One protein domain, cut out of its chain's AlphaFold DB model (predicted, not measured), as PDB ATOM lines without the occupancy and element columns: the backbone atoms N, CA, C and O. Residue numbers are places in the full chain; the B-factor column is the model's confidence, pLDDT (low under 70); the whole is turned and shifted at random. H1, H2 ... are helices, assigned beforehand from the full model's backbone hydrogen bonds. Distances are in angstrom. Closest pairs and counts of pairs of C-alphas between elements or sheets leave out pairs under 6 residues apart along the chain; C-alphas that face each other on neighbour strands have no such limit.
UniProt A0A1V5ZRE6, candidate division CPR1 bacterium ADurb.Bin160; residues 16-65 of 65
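What this domain is: This is residues 16 to 65 of the 65 residues of a protein of candidate division CPR1 bacterium ADurb.Bin160 (UniProt A0A1V5ZRE6). Two helices, H2 and H3, stand loosely side by side and run opposite ways; a long loop, residues 23 to 41, swings out past the end where H2 begins and H3 ends, and leads back to a short helix, H1, of which residues 16 to 21 stick out on the far side of H2 from H3. The printed part has 50 residues, with three named helices in the order H1, H2, H3 and no named strand; the class is all helix. It is only just compact, close to loose, with a radius of gyration of the C-alphas of 11.6 A, and spans 29 by 27 by 15 A.

Where its parts are: Find C-alpha 16 at (-15.979, -8.260, -11.860); from there H1 runs through residues 16 to 22, 9.9 A from first to last C-alpha. Pass residues 23 to 41 and find C-alpha 42 at (-2.162, 0.335, 0.093), where H2, residues 42 to 48, begins; it is 10.0 A long. H3, residues 53 to 64, is the longest helix at 16.5 A and ends at C-alpha 64, at (9.868, 6.203, -7.119).

How they stand to each other: Look first at H1: it is apart from H3, and only just apart from H2, with 8.2 A at the closest. H2 and H3 are close but not clearly touching; their closest C-alphas, those of Lys 48 and Asp 56, are 6.2 A apart. Their lines stand at a shallow tilt of 29 degrees, opposite ways. In H1, H2 and H3, every O i to N i+4 pair is within hydrogen-bond range.

The domain as a whole: The two C-alphas farthest apart, those of Thr 17 and Ala 65, are 31.1 A apart. The printed part has no cut. The link from H1 to H2 is long, with 19 residues; that from H2 to H3 is tight, with 4. The mean pLDDT of the printed part is 94.5, and no printed residue is under 70.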
ATOM      1  N   ALA A  16     -15.397  -9.597 -11.882       97.94
ATOM      2  CA  ALA A  16     -15.979  -8.260 -11.860       97.94
ATOM      3  C   ALA A  16     -16.091  -7.722 -10.424       97.94
ATOM      4  O   ALA A  16     -15.801  -6.545 -10.174       97.94
ATOM      5  N   THR A  17     -16.450  -8.581  -9.466       97.06
ATOM      6  CA  THR A  17     -16.479  -8.238  -8.037       97.06
ATOM      7  C   THR A  17     -15.079  -7.937  -7.497       97.06
ATOM      8  O   THR A  17     -14.896  -6.927  -6.808       97.06
ATOM      9  N   ILE A  18     -14.076  -8.754  -7.839       96.69
ATOM     10  CA  ILE A  18     -12.677  -8.520  -7.453       96.69
ATOM     11  C   ILE A  18     -12.186  -7.189  -8.028       96.69
ATOM     12  O   ILE A  18     -11.675  -6.349  -7.283       96.69
ATOM     13  N   LEU A  19     -12.404  -6.943  -9.324       96.62
ATOM     14  CA  LEU A  19     -11.991  -5.706  -9.987       96.62
ATOM     15  C   LEU A  19     -12.632  -4.474  -9.342       96.62
ATOM     16  O   LEU A  19     -11.963  -3.459  -9.138       96.62
ATOM     17  N   LYS A  20     -13.920  -4.555  -8.983       97.12
ATOM     18  CA  LYS A  20     -14.618  -3.476  -8.276       97.12
ATOM     19  C   LYS A  20     -13.964  -3.174  -6.928       97.12
ATOM     20  O   LYS A  20     -13.748  -2.007  -6.618       97.12
ATOM     21  N   LYS A  21     -13.629  -4.205  -6.148       96.44
ATOM     22  CA  LYS A  21     -12.973  -4.051  -4.841       96.44
ATOM     23  C   LYS A  21     -11.559  -3.482  -4.971       96.44
ATOM     24  O   LYS A  21     -11.208  -2.581  -4.216       96.44
ATOM     25  N   ILE A  22     -10.783  -3.934  -5.959       96.19
ATOM     26  CA  ILE A  22      -9.446  -3.389  -6.254       96.19
ATOM     27  C   ILE A  22      -9.533  -1.891  -6.577       96.19
ATOM     28  O   ILE A  22      -8.784  -1.092  -6.025       96.19
ATOM     29  N   LYS A  23     -10.499  -1.481  -7.409       95.75
ATOM     30  CA  LYS A  23     -10.711  -0.067  -7.773       95.75
ATOM     31  C   LYS A  23     -11.158   0.828  -6.610       95.75
ATOM     32  O   LYS A  23     -11.147   2.044  -6.756       95.75
ATOM     33  N   GLN A  24     -11.573   0.250  -5.484       96.00
ATOM     34  CA  GLN A  24     -11.982   0.980  -4.282       96.00
ATOM     35  C   GLN A  24     -10.856   1.137  -3.253       96.00
ATOM     36  O   GLN A  24     -11.079   1.756  -2.212       96.00
ATOM     37  N   ILE A  25      -9.666   0.581  -3.505       95.94
ATOM     38  CA  ILE A  25      -8.533   0.702  -2.583       95.94
ATOM     39  C   ILE A  25      -8.140   2.186  -2.461       95.94
ATOM     40  O   ILE A  25      -7.841   2.812  -3.478       95.94
ATOM     41  N   PRO A  26      -8.105   2.758  -1.241       93.69
ATOM     42  CA  PRO A  26      -7.711   4.150  -1.052       93.69
ATOM     43  C   PRO A  26      -6.254   4.395  -1.459       93.69
ATOM     44  O   PRO A  26      -5.346   3.700  -0.983       93.69
ATOM     45  N   THR A  27      -6.044   5.416  -2.290       92.62
ATOM     46  CA  THR A  27      -4.736   5.934  -2.719       92.62
ATOM     47  C   THR A  27      -4.611   7.424  -2.400       92.62
ATOM     48  O   THR A  27      -5.598   8.079  -2.066       92.62
ATOM     49  N   GLY A  28      -3.398   7.973  -2.522       89.88
ATOM     50  CA  GLY A  28      -3.173   9.418  -2.447       89.88
ATOM     51  C   GLY A  28      -3.784  10.184  -3.630       89.88
ATOM     52  O   GLY A  28      -4.219   9.589  -4.616       89.88
ATOM     53  N   SER A  29      -3.782  11.515  -3.533       91.81
ATOM     54  CA  SER A  29      -4.287  12.449  -4.556       91.81
ATOM     55  C   SER A  29      -3.232  12.879  -5.582       91.81
ATOM     56  O   SER A  29      -3.440  13.852  -6.302       91.81
ATOM     57  N   GLN A  30      -2.090  12.195  -5.608       91.44
ATOM     58  CA  GLN A  30      -0.990  12.472  -6.528       91.44
ATOM     59  C   GLN A  30      -1.425  12.184  -7.968       91.44
ATOM     60  O   GLN A  30      -2.127  11.202  -8.240       91.44
ATOM     61  N   THR A  31      -0.991  13.030  -8.893       91.44
ATOM     62  CA  THR A  31      -1.155  12.832 -10.332       91.44
ATOM     63  C   THR A  31      -0.339  11.628 -10.822       91.44
ATOM     64  O   THR A  31       0.333  10.933 -10.058       91.44
ATOM     65  N   VAL A  32      -0.460  11.304 -12.109       87.19
ATOM     66  CA  VAL A  32       0.234  10.149 -12.698       87.19
ATOM     67  C   VAL A  32       1.743  10.384 -12.804       87.19
ATOM     68  O   VAL A  32       2.493   9.442 -12.586       87.19
ATOM     69  N   GLU A  33       2.156  11.620 -13.084       88.56
ATOM     70  CA  GLU A  33       3.565  12.011 -13.268       88.56
ATOM     71  C   GLU A  33       4.305  12.228 -11.939       88.56
ATOM     72  O   GLU A  33       5.524  12.359 -11.913       88.56
ATOM     73  N   GLU A  34       3.574  12.325 -10.828       90.69
ATOM     74  CA  GLU A  34       4.172  12.508  -9.513       90.69
ATOM     75  C   GLU A  34       4.653  11.174  -8.943       90.69
ATOM     76  O   GLU A  34       3.877  10.220  -8.815       90.69
ATOM     77  N   SER A  35       5.918  11.158  -8.520       91.12
ATOM     78  CA  SER A  35       6.517  10.061  -7.760       91.12
ATOM     79  C   SER A  35       5.671   9.714  -6.534       91.12
ATOM     80  O   SER A  35       5.190  10.589  -5.806       91.12
ATOM     81  N   LYS A  36       5.479   8.421  -6.286       92.75
ATOM     82  CA  LYS A  36       4.587   7.873  -5.258       92.75
ATOM     83  C   LYS A  36       5.394   7.156  -4.194       92.75
ATOM     84  O   LYS A  36       6.283   6.371  -4.504       92.75
ATOM     85  N   ASN A  37       5.028   7.346  -2.928       93.06
ATOM     86  CA  ASN A  37       5.645   6.602  -1.835       93.06
ATOM     87  C   ASN A  37       5.104   5.153  -1.808       93.06
ATOM     88  O   ASN A  37       3.917   4.960  -1.515       93.06
ATOM     89  N   PRO A  38       5.930   4.122  -2.087       93.75
ATOM     90  CA  PRO A  38       5.487   2.729  -2.043       93.75
ATOM     91  C   PRO A  38       5.044   2.305  -0.636       93.75
ATOM     92  O   PRO A  38       4.107   1.523  -0.496       93.75
ATOM     93  N   ASP A  39       5.681   2.849   0.404       92.06
ATOM     94  CA  ASP A  39       5.477   2.421   1.791       92.06
ATOM     95  C   ASP A  39       4.157   2.965   2.381       92.06
ATOM     96  O   ASP A  39       3.597   2.381   3.309       92.06
ATOM     97  N   GLU A  40       3.606   4.032   1.793       93.19
ATOM     98  CA  GLU A  40       2.312   4.625   2.171       93.19
ATOM     99  C   GLU A  40       1.151   4.176   1.263       93.19
ATOM    100  O   GLU A  40      -0.017   4.453   1.549       93.19
ATOM    101  N   CYS A  41       1.433   3.461   0.168       94.75
ATOM    102  CA  CYS A  41       0.413   3.049  -0.791       94.75
ATOM    103  C   CYS A  41      -0.160   1.660  -0.470       94.75
ATOM    104  O   CYS A  41       0.508   0.633  -0.597       94.75
ATOM    105  N   ASN A  42      -1.460   1.600  -0.157       95.44
ATOM    106  CA  ASN A  42      -2.162   0.335   0.093       95.44
ATOM    107  C   ASN A  42      -2.130  -0.624  -1.107       95.44
ATOM    108  O   ASN A  42      -2.071  -1.838  -0.919       95.44
ATOM    109  N   VAL A  43      -2.161  -0.093  -2.336       95.75
ATOM    110  CA  VAL A  43      -2.079  -0.907  -3.561       95.75
ATOM    111  C   VAL A  43      -0.717  -1.593  -3.649       95.75
ATOM    112  O   VAL A  43      -0.663  -2.798  -3.873       95.75
ATOM    113  N   TYR A  44       0.371  -0.857  -3.398       96.50
ATOM    114  CA  TYR A  44       1.721  -1.421  -3.380       96.50
ATOM    115  C   TYR A  44       1.861  -2.502  -2.300       96.50
ATOM    116  O   TYR A  44       2.307  -3.611  -2.590       96.50
ATOM    117  N   ASN A  45       1.392  -2.215  -1.081       95.56
ATOM    118  CA  ASN A  45       1.422  -3.166   0.032       95.56
ATOM    119  C   ASN A  45       0.671  -4.469  -0.278       95.56
ATOM    120  O   ASN A  45       1.110  -5.535   0.145       95.56
ATOM    121  N   LEU A  46      -0.435  -4.406  -1.030       95.81
ATOM    122  CA  LEU A  46      -1.158  -5.596  -1.484       95.81
ATOM    123  C   LEU A  46      -0.396  -6.353  -2.572       95.81
ATOM    124  O   LEU A  46      -0.284  -7.572  -2.470       95.81
ATOM    125  N   CYS A  47       0.146  -5.659  -3.578       95.94
ATOM    126  CA  CYS A  47       0.954  -6.286  -4.625       95.94
ATOM    127  C   CYS A  47       2.135  -7.053  -4.022       95.94
ATOM    128  O   CYS A  47       2.311  -8.227  -4.330       95.94
ATOM    129  N   LYS A  48       2.875  -6.432  -3.097       95.81
ATOM    130  CA  LYS A  48       4.069  -6.998  -2.453       95.81
ATOM    131  C   LYS A  48       3.862  -8.388  -1.838       95.81
ATOM    132  O   LYS A  48       4.808  -9.161  -1.766       95.81
ATOM    133  N   LEU A  49       2.642  -8.732  -1.420       95.06
ATOM    134  CA  LEU A  49       2.326 -10.053  -0.857       95.06
ATOM    135  C   LEU A  49       2.384 -11.191  -1.893       95.06
ATOM    136  O   LEU A  49       2.434 -12.355  -1.502       95.06
ATOM    137  N   PHE A  50       2.357 -10.863  -3.186       95.19
ATOM    138  CA  PHE A  50       2.326 -11.817  -4.298       95.19
ATOM    139  C   PHE A  50       3.559 -11.741  -5.205       95.19
ATOM    140  O   PHE A  50       3.715 -12.597  -6.069       95.19
ATOM    141  N   LEU A  51       4.404 -10.722  -5.034       96.81
ATOM    142  CA  LEU A  51       5.574 -10.499  -5.879       96.81
ATOM    143  C   LEU A  51       6.794 -11.268  -5.369       96.81
ATOM    144  O   LEU A  51       7.013 -11.420  -4.166       96.81
ATOM    145  N   THR A  52       7.635 -11.689  -6.304       98.06
ATOM    146  CA  THR A  52       9.018 -12.090  -6.033       98.06
ATOM    147  C   THR A  52       9.886 -10.873  -5.694       98.06
ATOM    148  O   THR A  52       9.520  -9.729  -5.963       98.06
ATOM    149  N   GLU A  53      11.086 -11.094  -5.148       97.19
ATOM    150  CA  GLU A  53      12.017  -9.996  -4.838       97.19
ATOM    151  C   GLU A  53      12.391  -9.151  -6.066       97.19
ATOM    152  O   GLU A  53      12.608  -7.945  -5.949       97.19
ATOM    153  N   THR A  54      12.488  -9.777  -7.242       97.75
ATOM    154  CA  THR A  54      12.792  -9.075  -8.495       97.75
ATOM    155  C   THR A  54      11.627  -8.179  -8.904       97.75
ATOM    156  O   THR A  54      11.830  -6.993  -9.153       97.75
ATOM    157  N   GLU A  55      10.404  -8.710  -8.900       97.81
ATOM    158  CA  GLU A  55       9.207  -7.948  -9.266       97.81
ATOM    159  C   GLU A  55       8.910  -6.821  -8.261       97.81
ATOM    160  O   GLU A  55       8.491  -5.736  -8.666       97.81
ATOM    161  N   ASP A  56       9.167  -7.034  -6.964       97.25
ATOM    162  CA  ASP A  56       9.044  -5.990  -5.937       97.25
ATOM    163  C   ASP A  56      10.000  -4.824  -6.219       97.25
ATOM    164  O   ASP A  56       9.585  -3.664  -6.210       97.25
ATOM    165  N   LYS A  57      11.266  -5.109  -6.557       97.00
ATOM    166  CA  LYS A  57      12.249  -4.075  -6.926       97.00
ATOM    167  C   LYS A  57      11.829  -3.303  -8.174       97.00
ATOM    168  O   LYS A  57      11.930  -2.076  -8.186       97.00
ATOM    169  N   GLU A  58      11.341  -3.995  -9.201       97.25
ATOM    170  CA  GLU A  58      10.844  -3.359 -10.426       97.25
ATOM    171  C   GLU A  58       9.631  -2.465 -10.157       97.25
ATOM    172  O   GLU A  58       9.567  -1.334 -10.647       97.25
ATOM    173  N   LEU A  59       8.670  -2.938  -9.359       96.12
ATOM    174  CA  LEU A  59       7.498  -2.149  -8.993       96.12
ATOM    175  C   LEU A  59       7.890  -0.941  -8.138       96.12
ATOM    176  O   LEU A  59       7.384   0.157  -8.365       96.12
ATOM    177  N   ARG A  60       8.817  -1.117  -7.191       96.06
ATOM    178  CA  ARG A  60       9.310  -0.032  -6.337       96.06
ATOM    179  C   ARG A  60       9.993   1.058  -7.157       96.06
ATOM    180  O   ARG A  60       9.740   2.233  -6.919       96.06
ATOM    181  N   ALA A  61      10.797   0.677  -8.151       95.38
ATOM    182  CA  ALA A  61      11.422   1.623  -9.070       95.38
ATOM    183  C   ALA A  61      10.379   2.436  -9.855       95.38
ATOM    184  O   ALA A  61      10.537   3.642  -9.985       95.38
ATOM    185  N   LYS A  62       9.282   1.809 -10.309       93.44
ATOM    186  CA  LYS A  62       8.182   2.509 -11.003       93.44
ATOM    187  C   LYS A  62       7.438   3.505 -10.114       93.44
ATOM    188  O   LYS A  62       6.927   4.489 -10.623       93.44
ATOM    189  N   TYR A  63       7.331   3.228  -8.815       93.62
ATOM    190  CA  TYR A  63       6.702   4.148  -7.867       93.62
ATOM    191  C   TYR A  63       7.592   5.357  -7.566       93.62
ATOM    192  O   TYR A  63       7.076   6.457  -7.432       93.62
ATOM    193  N   LEU A  64       8.906   5.149  -7.457       91.75
ATOM    194  CA  LEU A  64       9.868   6.203  -7.119       91.75
ATOM    195  C   LEU A  64      10.316   7.048  -8.321       91.75
ATOM    196  O   LEU A  64      10.958   8.076  -8.104       91.75
ATOM    197  N   ALA A  65      10.014   6.602  -9.544       86.81
ATOM    198  CA  ALA A  65      10.297   7.319 -10.785       86.81
ATOM    199  C   ALA A  65       9.498   8.623 -10.926       86.81
ATOM    200  O   ALA A  65       8.474   8.782 -10.221       86.81
TER     201      ALA A  65